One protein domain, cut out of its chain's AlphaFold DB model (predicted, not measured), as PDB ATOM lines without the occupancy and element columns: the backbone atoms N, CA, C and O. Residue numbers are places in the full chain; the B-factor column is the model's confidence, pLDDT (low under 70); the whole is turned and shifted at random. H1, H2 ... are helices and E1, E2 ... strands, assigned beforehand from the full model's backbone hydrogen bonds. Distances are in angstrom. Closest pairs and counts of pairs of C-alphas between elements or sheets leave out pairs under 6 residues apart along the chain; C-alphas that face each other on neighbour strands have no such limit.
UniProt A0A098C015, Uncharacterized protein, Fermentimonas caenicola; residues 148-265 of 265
ATOM      1  N   GLY A 148     192.487 200.751 237.464       36.81
ATOM      2  CA  GLY A 148     192.197 201.850 236.505       36.81
ATOM      3  C   GLY A 148     193.211 202.161 235.373       36.81
ATOM      4  O   GLY A 148     194.135 201.400 235.111       36.81
ATOM      5  N   VAL A 149     193.006 203.299 234.679       34.75
ATOM      6  CA  VAL A 149     193.634 203.711 233.389       34.75
ATOM      7  C   VAL A 149     194.804 204.708 233.549       34.75
ATOM      8  O   VAL A 149     194.707 205.619 234.368       34.75
ATOM      9  N   TYR A 150     195.868 204.584 232.731       42.78
ATOM     10  CA  TYR A 150     197.085 205.431 232.749       42.78
ATOM     11  C   TYR A 150     197.323 206.245 231.446       42.78
ATOM     12  O   TYR A 150     197.097 205.711 230.362       42.78
ATOM     13  N   PRO A 151     197.830 207.504 231.514       42.38
ATOM     14  CA  PRO A 151     197.919 208.422 230.363       42.38
ATOM     15  C   PRO A 151     199.294 208.536 229.652       42.38
ATOM     16  O   PRO A 151     199.517 209.514 228.942       42.38
ATOM     17  N   PHE A 152     200.223 207.580 229.792       44.84
ATOM     18  CA  PHE A 152     201.524 207.609 229.089       44.84
ATOM     19  C   PHE A 152     201.742 206.365 228.218       44.84
ATOM     20  O   PHE A 152     201.156 205.317 228.476       44.84
ATOM     21  N   SER A 153     202.607 206.467 227.199       57.47
ATOM     22  CA  SER A 153     203.030 205.302 226.413       57.47
ATOM     23  C   SER A 153     203.930 204.417 227.275       57.47
ATOM     24  O   SER A 153     205.081 204.754 227.547       57.47
ATOM     25  N   ILE A 154     203.369 203.308 227.749       73.62
ATOM     26  CA  ILE A 154     204.074 202.271 228.498       73.62
ATOM     27  C   ILE A 154     204.393 201.152 227.511       73.62
ATOM     28  O   ILE A 154     203.492 200.628 226.862       73.62
ATOM     29  N   LEU A 155     205.674 200.797 227.385       78.94
ATOM     30  CA  LEU A 155     206.104 199.713 226.496       78.94
ATOM     31  C   LEU A 155     205.497 198.370 226.926       78.94
ATOM     32  O   LEU A 155     205.018 197.607 226.093       78.94
ATOM     33  N   MET A 156     205.553 198.089 228.228       88.12
ATOM     34  CA  MET A 156     205.061 196.862 228.841       88.12
ATOM     35  C   MET A 156     204.953 197.036 230.362       88.12
ATOM     36  O   MET A 156     205.730 197.782 230.961       88.12
ATOM     37  N   ASN A 157     204.027 196.316 230.989       94.19
ATOM     38  CA  ASN A 157     203.961 196.132 232.436       94.19
ATOM     39  C   ASN A 157     204.632 194.818 232.872       94.19
ATOM     40  O   ASN A 157     204.458 193.786 232.232       94.19
ATOM     41  N   ILE A 158     205.359 194.841 233.988       96.94
ATOM     42  CA  ILE A 158     205.780 193.624 234.691       96.94
ATOM     43  C   ILE A 158     205.124 193.657 236.068       96.94
ATOM     44  O   ILE A 158     205.485 194.484 236.905       96.94
ATOM     45  N   ASN A 159     204.151 192.779 236.286       97.31
ATOM     46  CA  ASN A 159     203.479 192.610 237.570       97.31
ATOM     47  C   ASN A 159     204.108 191.443 238.329       97.31
ATOM     48  O   ASN A 159     204.362 190.409 237.724       97.31
ATOM     49  N   ILE A 160     204.330 191.579 239.636       97.31
ATOM     50  CA  ILE A 160     204.899 190.515 240.475       97.31
ATOM     51  C   ILE A 160     203.938 190.263 241.631       97.31
ATOM     52  O   ILE A 160     203.767 191.132 242.482       97.31
ATOM     53  N   ASP A 161     203.332 189.080 241.658       95.88
ATOM     54  CA  ASP A 161     202.324 188.713 242.652       95.88
ATOM     55  C   ASP A 161     202.338 187.204 242.917       95.88
ATOM     56  O   ASP A 161     202.575 186.410 242.008       95.88
ATOM     57  N   GLY A 162     202.129 186.785 244.164       94.31
ATOM     58  CA  GLY A 162     202.221 185.371 244.556       94.31
ATOM     59  C   GLY A 162     203.596 184.727 244.302       94.31
ATOM     60  O   GLY A 162     203.706 183.505 244.204       94.31
ATOM     61  N   ALA A 163     204.658 185.524 244.148       96.50
ATOM     62  CA  ALA A 163     206.014 185.045 243.884       96.50
ATOM     63  C   ALA A 163     206.754 184.653 245.175       96.50
ATOM     64  O   ALA A 163     206.593 185.284 246.219       96.50
ATOM     65  N   GLY A 164     207.637 183.657 245.078       96.56
ATOM     66  CA  GLY A 164     208.499 183.243 246.186       96.56
ATOM     67  C   GLY A 164     207.951 182.105 247.044       96.56
ATOM     68  O   GLY A 164     208.499 181.863 248.118       96.56
ATOM     69  N   TYR A 165     206.905 181.401 246.600       97.12
ATOM     70  CA  TYR A 165     206.453 180.178 247.264       97.12
ATOM     71  C   TYR A 165     207.538 179.097 247.178       97.12
ATOM     72  O   TYR A 165     208.261 178.995 246.188       97.12
ATOM     73  N   HIS A 166     207.694 178.320 248.248       95.81
ATOM     74  CA  HIS A 166     208.776 177.344 248.357       95.81
ATOM     75  C   HIS A 166     208.644 176.132 247.425       95.81
ATOM     76  O   HIS A 166     209.664 175.526 247.092       95.81
ATOM     77  N   GLU A 167     207.431 175.791 246.984       95.44
ATOM     78  CA  GLU A 167     207.207 174.711 246.022       95.44
ATOM     79  C   GLU A 167     207.135 175.237 244.585       95.44
ATOM     80  O   GLU A 167     206.483 176.240 244.289       95.44
ATOM     81  N   GLY A 168     207.759 174.495 243.669       94.88
ATOM     82  CA  GLY A 168     207.762 174.809 242.245       94.88
ATOM     83  C   GLY A 168     208.785 175.875 241.837       94.88
ATOM     84  O   GLY A 168     209.645 176.303 242.614       94.88
ATOM     85  N   PHE A 169     208.721 176.246 240.560       97.69
ATOM     86  CA  PHE A 169     209.550 177.289 239.956       97.69
ATOM     87  C   PHE A 169     208.858 178.648 240.009       97.69
ATOM     88  O   PHE A 169     207.635 178.736 240.138       97.69
ATOM     89  N   SER A 170     209.640 179.710 239.839       98.31
ATOM     90  CA  SER A 170     209.083 181.001 239.451       98.31
ATOM     91  C   SER A 170     208.577 180.911 238.010       98.31
ATOM     92  O   SER A 170     209.225 180.300 237.159       98.31
ATOM     93  N   CYS A 171     207.430 181.514 237.721       98.19
ATOM     94  CA  CYS A 171     206.852 181.518 236.384       98.19
ATOM     95  C   CYS A 171     206.561 182.936 235.905       98.19
ATOM     96  O   CYS A 171     206.194 183.810 236.692       98.19
ATOM     97  N   PHE A 172     206.751 183.169 234.610       98.50
ATOM     98  CA  PHE A 172     206.468 184.442 233.956       98.50
ATOM     99  C   PHE A 172     205.422 184.180 232.870       98.50
ATOM    100  O   PHE A 172     205.686 183.435 231.929       98.50
ATOM    101  N   SER A 173     204.237 184.770 232.998       98.31
ATOM    102  CA  SER A 173     203.125 184.581 232.060       98.31
ATOM    103  C   SER A 173     203.058 185.764 231.083       98.31
ATOM    104  O   SER A 173     202.838 186.891 231.540       98.31
ATOM    105  N   PRO A 174     203.281 185.564 229.770       97.19
ATOM    106  CA  PRO A 174     203.287 186.644 228.786       97.19
ATOM    107  C   PRO A 174     201.880 186.989 228.276       97.19
ATOM    108  O   PRO A 174     201.062 186.111 228.015       97.19
ATOM    109  N   PHE A 175     201.620 188.277 228.039       94.25
ATOM    110  CA  PHE A 175     200.352 188.770 227.501       94.25
ATOM    111  C   PHE A 175     200.582 189.818 226.412       94.25
ATOM    112  O   PHE A 175     201.109 190.903 226.671       94.25
ATOM    113  N   ASN A 176     200.130 189.506 225.193       90.44
ATOM    114  CA  ASN A 176     200.140 190.411 224.036       90.44
ATOM    115  C   ASN A 176     201.513 191.058 223.764       90.44
ATOM    116  O   ASN A 176     201.587 192.228 223.390       90.44
ATOM    117  N   LEU A 177     202.603 190.310 223.975       89.31
ATOM    118  CA  LEU A 177     203.958 190.826 223.785       89.31
ATOM    119  C   LEU A 177     204.226 191.128 222.302       89.31
ATOM    120  O   LEU A 177     203.996 190.250 221.463       89.31
ATOM    121  N   PRO A 178     204.747 192.320 221.955       83.50
ATOM    122  CA  PRO A 178     205.223 192.588 220.604       83.50
ATOM    123  C   PRO A 178     206.426 191.695 220.282       83.50
ATOM    124  O   PRO A 178     207.116 191.216 221.182       83.50
ATOM    125  N   GLU A 179     206.689 191.473 218.996       88.25
ATOM    126  CA  GLU A 179     207.658 190.473 218.527       88.25
ATOM    127  C   GLU A 179     209.054 190.640 219.147       88.25
ATOM    128  O   GLU A 179     209.621 189.673 219.651       88.25
ATOM    129  N   ASN A 180     209.570 191.870 219.213       87.50
ATOM    130  CA  ASN A 180     210.871 192.154 219.821       87.50
ATOM    131  C   ASN A 180     210.926 191.770 221.312       87.50
ATOM    132  O   ASN A 180     211.920 191.216 221.776       87.50
ATOM    133  N   VAL A 181     209.846 192.016 222.058       93.12
ATOM    134  CA  VAL A 181     209.749 191.672 223.483       93.12
ATOM    135  C   VAL A 181     209.519 190.173 223.671       93.12
ATOM    136  O   VAL A 181     210.079 189.585 224.590       93.12
ATOM    137  N   SER A 182     208.749 189.534 222.787       95.69
ATOM    138  CA  SER A 182     208.534 188.081 222.788       95.69
ATOM    139  C   SER A 182     209.842 187.315 222.565       95.69
ATOM    140  O   SER A 182     210.112 186.340 223.266       95.69
ATOM    141  N   THR A 183     210.697 187.781 221.650       96.69
ATOM    142  CA  THR A 183     212.038 187.212 221.438       96.69
ATOM    143  C   THR A 183     212.913 187.383 222.678       96.69
ATOM    144  O   THR A 183     213.421 186.396 223.204       96.69
ATOM    145  N   ALA A 184     213.007 188.605 223.217       97.31
ATOM    146  CA  ALA A 184     213.769 188.872 224.439       97.31
ATOM    147  C   ALA A 184     213.283 188.037 225.640       97.31
ATOM    148  O   ALA A 184     214.087 187.591 226.459       97.31
ATOM    149  N   PHE A 185     211.972 187.806 225.733       97.88
ATOM    150  CA  PHE A 185     211.351 186.960 226.745       97.88
ATOM    151  C   PHE A 185     211.774 185.495 226.620       97.88
ATOM    152  O   PHE A 185     212.234 184.912 227.600       97.88
ATOM    153  N   LYS A 186     211.693 184.917 225.418       97.88
ATOM    154  CA  LYS A 186     212.123 183.532 225.164       97.88
ATOM    155  C   LYS A 186     213.612 183.335 225.436       97.88
ATOM    156  O   LYS A 186     213.988 182.347 226.061       97.88
ATOM    157  N   ASP A 187     214.439 184.297 225.039       97.50
ATOM    158  CA  ASP A 187     215.875 184.270 225.322       97.50
ATOM    159  C   ASP A 187     216.151 184.350 226.829       97.50
ATOM    160  O   ASP A 187     217.011 183.640 227.341       97.50
ATOM    161  N   MET A 188     215.408 185.190 227.562       97.81
ATOM    162  CA  MET A 188     215.513 185.261 229.023       97.81
ATOM    163  C   MET A 188     215.158 183.925 229.679       97.81
ATOM    164  O   MET A 188     215.909 183.481 230.545       97.81
ATOM    165  N   LEU A 189     214.080 183.261 229.253       97.88
ATOM    166  CA  LEU A 189     213.725 181.935 229.769       97.88
ATOM    167  C   LEU A 189     214.808 180.893 229.460       97.88
ATOM    168  O   LEU A 189     215.169 180.106 230.331       97.88
ATOM    169  N   SER A 190     215.375 180.914 228.250       97.38
ATOM    170  CA  SER A 190     216.448 179.986 227.867       97.38
ATOM    171  C   SER A 190     217.713 180.160 228.713       97.38
ATOM    172  O   SER A 190     218.393 179.175 229.000       97.38
ATOM    173  N   ASP A 191     218.031 181.391 229.116       96.50
ATOM    174  CA  ASP A 191     219.204 181.695 229.943       96.50
ATOM    175  C   ASP A 191     218.971 181.409 231.440       96.50
ATOM    176  O   ASP A 191     219.928 181.327 232.213       96.50
ATOM    177  N   ASN A 192     217.712 181.251 231.863       95.88
ATOM    178  CA  ASN A 192     217.317 181.108 233.264       95.88
ATOM    179  C   ASN A 192     216.539 179.799 233.490       95.88
ATOM    180  O   ASN A 192     215.316 179.828 233.599       95.88
ATOM    181  N   PRO A 193     217.214 178.645 233.669       93.38
ATOM    182  CA  PRO A 193     216.557 177.332 233.758       93.38
ATOM    183  C   PRO A 193     215.672 177.135 235.005       93.38
ATOM    184  O   PRO A 193     215.009 176.110 235.133       93.38
ATOM    185  N   LEU A 194     215.690 178.084 235.945       94.75
ATOM    186  CA  LEU A 194     214.872 178.083 237.163       94.75
ATOM    187  C   LEU A 194     213.587 178.915 237.023       94.75
ATOM    188  O   LEU A 194     212.789 178.971 237.958       94.75
ATOM    189  N   ILE A 195     213.389 179.554 235.866       98.06
ATOM    190  CA  ILE A 195     212.199 180.327 235.525       98.06
ATOM    191  C   ILE A 195     211.531 179.658 234.330       98.06
ATOM    192  O   ILE A 195     212.184 179.340 233.340       98.06
ATOM    193  N   ILE A 196     210.220 179.460 234.414       98.12
ATOM    194  CA  ILE A 196     209.437 178.852 233.336       98.12
ATOM    195  C   ILE A 196     208.368 179.808 232.808       98.12
ATOM    196  O   ILE A 196     208.018 180.800 233.452       98.12
ATOM    197  N   GLU A 197     207.834 179.508 231.628       98.19
ATOM    198  CA  GLU A 197     206.639 180.188 231.132       98.19
ATOM    199  C   GLU A 197     205.420 179.734 231.949       98.19
ATOM    200  O   GLU A 197     205.190 178.536 232.110       98.19
ATOM    201  N   GLY A 198     204.678 180.690 232.508       96.19
ATOM    202  CA  GLY A 198     203.499 180.423 233.333       96.19
ATOM    203  C   GLY A 198     202.195 180.433 232.538       96.19
ATOM    204  O   GLY A 198     202.094 181.071 231.489       96.19
ATOM    205  N   LEU A 199     201.160 179.781 233.078       93.62
ATOM    206  CA  LEU A 199     199.799 179.877 232.540       93.62
ATOM    207  C   LEU A 199     199.263 181.317 232.648       93.62
ATOM    208  O   LEU A 199     199.621 182.041 233.586       93.62
ATOM    209  N   PRO A 200     198.393 181.755 231.722       89.06
ATOM    210  CA  PRO A 200     197.735 183.046 231.845       89.06
ATOM    211  C   PRO A 200     196.781 183.055 233.048       89.06
ATOM    212  O   PRO A 200     195.971 182.149 233.224       89.06
ATOM    213  N   TRP A 201     196.852 184.119 233.840       88.62
ATOM    214  CA  TRP A 201     195.924 184.458 234.917       88.62
ATOM    215  C   TRP A 201     195.592 185.947 234.803       88.62
ATOM    216  O   TRP A 201     196.381 186.703 234.250       88.62
ATOM    217  N   TYR A 202     194.420 186.372 235.269       85.12
ATOM    218  CA  TYR A 202     193.941 187.751 235.079       85.12
ATOM    219  C   TYR A 202     193.711 188.486 236.399       85.12
ATOM    220  O   TYR A 202     193.374 189.667 236.400       85.12
ATOM    221  N   GLN A 203     193.901 187.805 237.527       83.81
ATOM    222  CA  GLN A 203     193.563 188.235 238.879       83.81
ATOM    223  C   GLN A 203     194.599 189.187 239.522       83.81
ATOM    224  O   GLN A 203     194.839 189.096 240.719       83.81
ATOM    225  N   GLY A 204     195.216 190.109 238.767       87.56
ATOM    226  CA  GLY A 204     196.204 191.061 239.301       87.56
ATOM    227  C   GLY A 204     196.340 192.364 238.505       87.56
ATOM    228  O   GLY A 204     195.689 192.557 237.477       87.56
ATOM    229  N   ASP A 205     197.224 193.259 238.961       89.94
ATOM    230  CA  ASP A 205     197.352 194.631 238.429       89.94
ATOM    231  C   ASP A 205     197.755 194.697 236.945       89.94
ATOM    232  O   ASP A 205     197.421 195.659 236.255       89.94
ATOM    233  N   HIS A 206     198.418 193.668 236.408       92.69
ATOM    234  CA  HIS A 206     198.731 193.584 234.975       92.69
ATOM    235  C   HIS A 206     197.473 193.654 234.096       92.69
ATOM    236  O   HIS A 206     197.525 194.226 233.006       92.69
ATOM    237  N   SER A 207     196.322 193.171 234.573       86.81
ATOM    238  CA  SER A 207     195.052 193.271 233.845       86.81
ATOM    239  C   SER A 207     194.644 194.714 233.562       86.81
ATOM    240  O   SER A 207     194.017 194.981 232.541       86.81
ATOM    241  N   LEU A 208     195.058 195.671 234.396       81.94
ATOM    242  CA  LEU A 208     194.801 197.100 234.185       81.94
ATOM    243  C   LEU A 208     195.575 197.647 232.991       81.94
ATOM    244  O   LEU A 208     195.091 198.488 232.236       81.94
ATOM    245  N   PHE A 209     196.787 197.143 232.793       82.75
ATOM    246  CA  PHE A 209     197.623 197.498 231.655       82.75
ATOM    247  C   PHE A 209     197.100 196.829 230.385       82.75
ATOM    248  O   PHE A 209     196.947 197.503 229.364       82.75
ATOM    249  N   LEU A 210     196.700 195.558 230.472       81.00
ATOM    250  CA  LEU A 210     196.087 194.837 229.355       81.00
ATOM    251  C   LEU A 210     194.803 195.512 228.865       81.00
ATOM    252  O   LEU A 210     194.617 195.659 227.657       81.00
ATOM    253  N   GLN A 211     193.968 196.008 229.783       67.81
ATOM    254  CA  GLN A 211     192.788 196.819 229.455       67.81
ATOM    255  C   GLN A 211     193.156 198.049 228.620       67.81
ATOM    256  O   GLN A 211     192.469 198.382 227.661       67.81
ATOM    257  N   ASN A 212     194.297 198.675 228.905       64.94
ATOM    258  CA  ASN A 212     194.807 199.823 228.155       64.94
ATOM    259  C   ASN A 212     195.679 199.433 226.956       64.94
ATOM    260  O   ASN A 212     196.470 200.248 226.479       64.94
ATOM    261  N   ARG A 213     195.547 198.192 226.461       71.56
ATOM    262  CA  ARG A 213     196.325 197.636 225.339       71.56
ATOM    263  C   ARG A 213     197.838 197.716 225.552       71.56
ATOM    264  O   ARG A 213     198.600 197.711 224.590       71.56
ATOM    265  N   THR A 214     198.266 197.798 226.807       82.12
ATOM    266  CA  THR A 214     199.672 197.741 227.188       82.12
ATOM    267  C   THR A 214     200.030 196.272 227.410       82.12
ATOM    268  O   THR A 214     199.390 195.632 228.247       82.12
ATOM    269  N   PRO A 215     201.015 195.720 226.680       89.06
ATOM    270  CA  PRO A 215     201.509 194.364 226.903       89.06
ATOM    271  C   PRO A 215     201.920 194.149 228.357       89.06
ATOM    272  O   PRO A 215     202.334 195.097 229.033       89.06
ATOM    273  N   ALA A 216     201.855 192.913 228.840       96.19
ATOM    274  CA  ALA A 216     202.261 192.620 230.207       96.19
ATOM    275  C   ALA A 216     202.957 191.269 230.352       96.19
ATOM    276  O   ALA A 216     202.748 190.351 229.560       96.19
ATOM    277  N   ILE A 217     203.756 191.150 231.407       98.12
ATOM    278  CA  ILE A 217     204.242 189.881 231.939       98.12
ATOM    279  C   ILE A 217     203.850 189.818 233.408       98.12
ATOM    280  O   ILE A 217     204.155 190.731 234.177       98.12
ATOM    281  N   ALA A 218     203.183 188.738 233.799       98.00
ATOM    282  CA  ALA A 218     202.800 188.498 235.180       98.00
ATOM    283  C   ALA A 218     203.709 187.427 235.795       98.00
ATOM    284  O   ALA A 218     203.727 186.282 235.351       98.00
ATOM    285  N   VAL A 219     204.483 187.815 236.802       98.50
ATOM    286  CA  VAL A 219     205.432 186.966 237.522       98.50
ATOM    287  C   VAL A 219     204.764 186.405 238.767       98.50
ATOM    288  O   VAL A 219     204.225 187.168 239.570       98.50
ATOM    289  N   SER A 220     204.842 185.091 238.949       97.88
ATOM    290  CA  SER A 220     204.299 184.397 240.115       97.88
ATOM    291  C   SER A 220     205.085 183.126 240.446       97.88
ATOM    292  O   SER A 220     206.127 182.852 239.850       97.88
ATOM    293  N   SER A 221     204.607 182.349 241.415       97.75
ATOM    294  CA  SER A 221     205.062 180.974 241.639       97.75
ATOM    295  C   SER A 221     204.212 180.023 240.797       97.75
ATOM    296  O   SER A 221     202.986 180.087 240.866       97.75
ATOM    297  N   ASN A 222     204.826 179.106 240.045       97.50
ATOM    298  CA  ASN A 222     204.089 178.212 239.142       97.50
ATOM    299  C   ASN A 222     203.038 177.378 239.878       97.50
ATOM    300  O   ASN A 222     201.896 177.282 239.442       97.50
ATOM    301  N   TRP A 223     203.420 176.836 241.039       97.00
ATOM    302  CA  TRP A 223     202.516 176.068 241.887       97.00
ATOM    303  C   TRP A 223     201.269 176.876 242.263       97.00
ATOM    304  O   TRP A 223     200.166 176.343 242.238       97.00
ATOM    305  N   PHE A 224     201.423 178.167 242.572       94.88
ATOM    306  CA  PHE A 224     200.290 179.014 242.938       94.88
ATOM    307  C   PHE A 224     199.310 179.167 241.772       94.88
ATOM    308  O   PHE A 224     198.108 179.018 241.969       94.88
ATOM    309  N   ILE A 225     199.820 179.392 240.560       94.88
ATOM    310  CA  ILE A 225     198.983 179.533 239.365       94.88
ATOM    311  C   ILE A 225     198.269 178.220 239.021       94.88
ATOM    312  O   ILE A 225     197.075 178.234 238.741       94.88
ATOM    313  N   GLU A 226     198.955 177.079 239.106       94.69
ATOM    314  CA  GLU A 226     198.356 175.762 238.835       94.69
ATOM    315  C   GLU A 226     197.303 175.343 239.869       94.69
ATOM    316  O   GLU A 226     196.428 174.535 239.563       94.69
ATOM    317  N   ASN A 227     197.367 175.889 241.087       94.62
ATOM    318  CA  ASN A 227     196.489 175.512 242.197       94.62
ATOM    319  C   ASN A 227     195.557 176.650 242.638       94.62
ATOM    320  O   ASN A 227     194.962 176.562 243.713       94.62
ATOM    321  N   MET A 228     195.409 177.710 241.835       88.44
ATOM    322  CA  MET A 228     194.696 178.935 242.224       88.44
ATOM    323  C   MET A 228     193.253 178.670 242.696       88.44
ATOM    324  O   MET A 228     192.795 179.322 243.632       88.44
ATOM    325  N   GLU A 229     192.568 177.685 242.108       87.88
ATOM    326  CA  GLU A 229     191.173 177.337 242.424       87.88
ATOM    327  C   GLU A 229     190.995 176.477 243.689       87.88
ATOM    328  O   GLU A 229     189.906 176.444 244.261       87.88
ATOM    329  N   SER A 230     192.032 175.752 244.121       90.88
ATOM    330  CA  SER A 230     191.909 174.678 245.123       90.88
ATOM    331  C   SER A 230     192.778 174.868 246.365       90.88
ATOM    332  O   SER A 230     192.514 174.252 247.399       90.88
ATOM    333  N   GLN A 231     193.812 175.706 246.291       92.69
ATOM    334  CA  GLN A 231     194.710 175.961 247.414       92.69
ATOM    335  C   GLN A 231     194.018 176.722 248.561       92.69
ATOM    336  O   GLN A 231     193.151 177.566 248.346       92.69
ATOM    337  N   GLU A 232     194.458 176.477 249.798       93.94
ATOM    338  CA  GLU A 232     193.914 177.107 251.017       93.94
ATOM    339  C   GLU A 232     194.925 178.013 251.750       93.94
ATOM    340  O   GLU A 232     194.781 178.278 252.944       93.94
ATOM    341  N   ILE A 233     196.012 178.408 251.091       94.12
ATOM    342  CA  ILE A 233     197.106 179.197 251.669       94.12
ATOM    343  C   ILE A 233     196.767 180.687 251.626       94.12
ATOM    344  O   ILE A 233     196.734 181.344 252.669       94.12
ATOM    345  N   THR A 234     196.497 181.208 250.431       90.31
ATOM    346  CA  THR A 234     196.293 182.639 250.172       90.31
ATOM    347  C   THR A 234     195.127 183.186 250.990       90.31
ATOM    348  O   THR A 234     194.088 182.540 251.117       90.31
ATOM    349  N   HIS A 235     195.289 184.390 251.543       87.31
ATOM    350  CA  HIS A 235     194.306 185.035 252.427       87.31
ATOM    351  C   HIS A 235     194.008 184.260 253.724       87.31
ATOM    352  O   HIS A 235     192.950 184.442 254.333       87.31
ATOM    353  N   THR A 236     194.938 183.418 254.182       91.75
ATOM    354  CA  THR A 236     194.857 182.731 255.478       91.75
ATOM    355  C   THR A 236     196.161 182.900 256.267       91.75
ATOM    356  O   THR A 236     197.186 183.248 255.685       91.75
ATOM    357  N   PRO A 237     196.192 182.589 257.576       92.81
ATOM    358  CA  PRO A 237     197.437 182.571 258.352       92.81
ATOM    359  C   PRO A 237     198.503 181.575 257.854       92.81
ATOM    360  O   PRO A 237     199.657 181.642 258.286       92.81
ATOM    361  N   LYS A 238     198.142 180.635 256.963       94.75
ATOM    362  CA  LYS A 238     199.110 179.743 256.305       94.75
ATOM    363  C   LYS A 238     200.042 180.524 255.365       94.75
ATOM    364  O   LYS A 238     201.154 180.064 255.133       94.75
ATOM    365  N   ASP A 239     199.629 181.704 254.892       93.94
ATOM    366  CA  ASP A 239     200.484 182.646 254.167       93.94
ATOM    367  C   ASP A 239     201.426 183.385 255.134       93.94
ATOM    368  O   ASP A 239     201.079 184.394 255.756       93.94
ATOM    369  N   ASN A 240     202.618 182.820 255.335       94.31
ATOM    370  CA  ASN A 240     203.619 183.333 256.266       94.31
ATOM    371  C   ASN A 240     205.051 183.075 255.771       94.31
ATOM    372  O   ASN A 240     205.287 182.356 254.806       94.31
ATOM    373  N   LEU A 241     206.047 183.640 256.459       94.88
ATOM    374  CA  LEU A 241     207.452 183.529 256.043       94.88
ATOM    375  C   LEU A 241     207.999 182.093 256.007       94.88
ATOM    376  O   LEU A 241     209.003 181.866 255.340       94.88
ATOM    377  N   GLY A 242     207.382 181.136 256.707       96.12
ATOM    378  CA  GLY A 242     207.838 179.744 256.749       96.12
ATOM    379  C   GLY A 242     207.676 178.993 255.426       96.12
ATOM    380  O   GLY A 242     208.344 177.985 255.225       96.12
ATOM    381  N   ILE A 243     206.832 179.494 254.521       95.94
ATOM    382  CA  ILE A 243     206.584 178.907 253.195       95.94
ATOM    383  C   ILE A 243     207.223 179.714 252.054       95.94
ATOM    384  O   ILE A 243     206.936 179.461 250.881       95.94
ATOM    385  N   VAL A 244     208.070 180.694 252.389       96.50
ATOM    386  CA  VAL A 244     208.764 181.551 251.421       96.50
ATOM    387  C   VAL A 244     210.153 180.993 251.134       96.50
ATOM    388  O   VAL A 244     210.962 180.817 252.045       96.50
ATOM    389  N   ASN A 245     210.470 180.799 249.856       96.75
ATOM    390  CA  ASN A 245     211.835 180.582 249.398       96.75
ATOM    391  C   ASN A 245     212.432 181.910 248.901       96.75
ATOM    392  O   ASN A 245     212.043 182.448 247.865       96.75
ATOM    393  N   PHE A 246     213.409 182.440 249.641       95.12
ATOM    394  CA  PHE A 246     214.072 183.701 249.296       95.12
ATOM    395  C   PHE A 246     214.912 183.623 248.014       95.12
ATOM    396  O   PHE A 246     215.098 184.651 247.360       95.12
ATOM    397  N   GLU A 247     215.377 182.435 247.622       95.88
ATOM    398  CA  GLU A 247     216.089 182.232 246.356       95.88
ATOM    399  C   GLU A 247     215.142 182.462 245.173       95.88
ATOM    400  O   GLU A 247     215.496 183.199 244.257       95.88
ATOM    401  N   ARG A 248     213.888 181.992 245.254       96.00
ATOM    402  CA  ARG A 248     212.852 182.248 244.232       96.00
ATOM    403  C   ARG A 248     212.577 183.738 244.041       96.00
ATOM    404  O   ARG A 248     212.394 184.201 242.917       96.00
ATOM    405  N   VAL A 249     212.599 184.515 245.126       95.00
ATOM    406  CA  VAL A 249     212.449 185.979 245.062       95.00
ATOM    407  C   VAL A 249     213.634 186.619 244.330       95.00
ATOM    408  O   VAL A 249     213.439 187.501 243.490       95.00
ATOM    409  N   ALA A 250     214.859 186.177 244.626       96.06
ATOM    410  CA  ALA A 250     216.061 186.672 243.961       96.06
ATOM    411  C   ALA A 250     216.092 186.293 242.471       96.06
ATOM    412  O   ALA A 250     216.427 187.133 241.635       96.06
ATOM    413  N   GLU A 251     215.688 185.071 242.131       96.38
ATOM    414  CA  GLU A 251     215.546 184.597 240.753       96.38
ATOM    415  C   GLU A 251     214.560 185.458 239.960       96.38
ATOM    416  O   GLU A 251     214.908 185.918 238.876       96.38
ATOM    417  N   CYS A 252     213.380 185.771 240.513       97.56
ATOM    418  CA  CYS A 252     212.434 186.688 239.868       97.56
ATOM    419  C   CYS A 252     213.077 188.047 239.567       97.56
ATOM    420  O   CYS A 252     212.942 188.565 238.459       97.56
ATOM    421  N   ALA A 253     213.810 188.622 240.526       96.81
ATOM    422  CA  ALA A 253     214.486 189.903 240.329       96.81
ATOM    423  C   ALA A 253     215.572 189.833 239.237       96.81
ATOM    424  O   ALA A 253     215.715 190.765 238.441       96.81
ATOM    425  N   ILE A 254     216.319 188.727 239.175       97.62
ATOM    426  CA  ILE A 254     217.338 188.470 238.149       97.62
ATOM    427  C   ILE A 254     216.695 188.298 236.768       97.62
ATOM    428  O   ILE A 254     217.118 188.970 235.829       97.62
ATOM    429  N   GLY A 255     215.637 187.493 236.654       97.94
ATOM    430  CA  GLY A 255     214.905 187.288 235.401       97.94
ATOM    431  C   GLY A 255     214.310 188.586 234.857       97.94
ATOM    432  O   GLY A 255     214.477 188.901 233.680       97.94
ATOM    433  N   VAL A 256     213.707 189.411 235.723       97.88
ATOM    434  CA  VAL A 256     213.208 190.746 235.341       97.88
ATOM    435  C   VAL A 256     214.344 191.646 234.848       97.88
ATOM    436  O   VAL A 256     214.215 192.283 233.803       97.88
ATOM    437  N   ARG A 257     215.478 191.685 235.557       97.06
ATOM    438  CA  ARG A 257     216.660 192.458 235.138       97.06
ATOM    439  C   ARG A 257     217.159 192.020 233.761       97.06
ATOM    440  O   ARG A 257     217.469 192.873 232.931       97.06
ATOM    441  N   ASP A 258     217.276 190.717 233.531       97.44
ATOM    442  CA  ASP A 258     217.838 190.173 232.295       97.44
ATOM    443  C   ASP A 258     216.893 190.365 231.112       97.44
ATOM    444  O   ASP A 258     217.339 190.757 230.034       97.44
ATOM    445  N   LEU A 259     215.584 190.235 231.339       97.25
ATOM    446  CA  LEU A 259     214.571 190.614 230.362       97.25
ATOM    447  C   LEU A 259     214.685 192.093 229.968       97.25
ATOM    448  O   LEU A 259     214.761 192.409 228.783       97.25
ATOM    449  N   ILE A 260     214.737 193.007 230.946       95.19
ATOM    450  CA  ILE A 260     214.847 194.452 230.685       95.19
ATOM    451  C   ILE A 260     216.104 194.764 229.862       95.19
ATOM    452  O   ILE A 260     216.048 195.563 228.929       95.19
ATOM    453  N   ARG A 261     217.233 194.115 230.170       95.50
ATOM    454  CA  ARG A 261     218.488 194.291 229.423       95.50
ATOM    455  C   ARG A 261     218.382 193.833 227.972       95.50
ATOM    456  O   ARG A 261     218.889 194.537 227.110       95.50
ATOM    457  N   LYS A 262     217.723 192.701 227.714       94.50
ATOM    458  CA  LYS A 262     217.518 192.165 226.357       94.50
ATOM    459  C   LYS A 262     216.530 192.990 225.531       94.50
ATOM    460  O   LYS A 262     216.656 193.058 224.319       94.50
ATOM    461  N   ILE A 263     215.549 193.630 226.167       89.50
ATOM    462  CA  ILE A 263     214.639 194.561 225.475       89.50
ATOM    463  C   ILE A 263     215.373 195.856 225.092       89.50
ATOM    464  O   ILE A 263     215.053 196.467 224.075       89.50
ATOM    465  N   GLY A 264     216.325 196.297 225.922       77.94
ATOM    466  CA  GLY A 264     217.100 197.521 225.706       77.94
ATOM    467  C   GLY A 264     218.345 197.373 224.823       77.94
ATOM    468  O   GLY A 264     219.004 198.385 224.581       77.94
ATOM    469  N   SER A 265     218.692 196.155 224.395       64.44
ATOM    470  CA  SER A 265     219.820 195.844 223.500       64.44
ATOM    471  C   SER A 265     219.392 195.796 222.042       64.44
ATOM    472  O   SER A 265     220.129 196.360 221.206       64.44
TER     473      SER A 265
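What this domain is: This is residues 148 to 265 of the 265 residues of an uncharacterized protein of Fermentimonas caenicola (UniProt A0A098C015). A twisted sheet of four strands is covered on one face by the long helix H4 and the shorter H1, and on the other face by two short helices, H2 and H3. Residues 227 to 245, a long stretch with no named element, lead from H3 on one face to H4 on the other. The printed part has 118 residues, with four named helices and four named strands in the order E1 E2 H1 E3 H2 E4 H3 H4. The mixed sheet has the order E1 E4 E2 E3, and the class is mixed, helices and strands. The whole is compact, with a radius of gyration of the C-alphas of 14.4 A and spans of 40 by 34 by 19 A.

How they stand to each other: Start at edge strand E1, residues 157 to 160, and look beside it for E4, residues 216 to 221: they are parallel at 11 degrees, with N 159 and O 217 at 2.9 A. On E4's other side find E2, residues 170 to 175, antiparallel at 157 degrees, with N 173 and O 218 at 2.8 A. Next to E2 is edge strand E3, residues 195 to 197, parallel at 34 degrees, with N 172 and O 196 at 2.9 A. H1, residues 179 to 191, lies over E2 and E3 at a height over the sheet of 9.9 A; E2, H1 and E3 form a strand-helix-strand unit, two parallel neighbour strands joined through a helix, with a right-handed crossover. H2, residues 206 to 211, is on the opposite face, and the closest C-alphas of E1 and H2, those of Asn 159 and His 206, are 5.5 A apart. H3, residues 222 to 226, is on the same face as H2, at a height over the sheet of 8.6 A, yet H2 and H3 are apart. H4, residues 246 to 263, is on the same face as H1, over E4 and E2. With its residues 255 to 263 alone H4 touches H1, opposite ways at a steep tilt of 41 degrees; their closest C-alphas, Ala 184 and Lys 262, are 5.3 A apart. In H1, H2, H3 and H4 every O i to N i+4 pair is within hydrogen-bond range.

Where its parts are: Find C-alpha 157 at (203.961, 196.132, 232.436), where E1 begins. E2 is 16.7 A long, H1 18.5 A and E4 16.6 A. H4 runs 26.2 A from C-alpha 246 at (214.072, 183.701, 249.296) to C-alpha 263 at (214.639, 194.561, 225.475).

The domain as a whole: The C-alphas farthest apart, Pro 237 and Ser 265, are 43.5 A apart. The printed part has no cut, and the link from H3 to H4 is long, 19 residues. The pLDDT is under 70 at residues 148 to 153, 211 to 212 and 265.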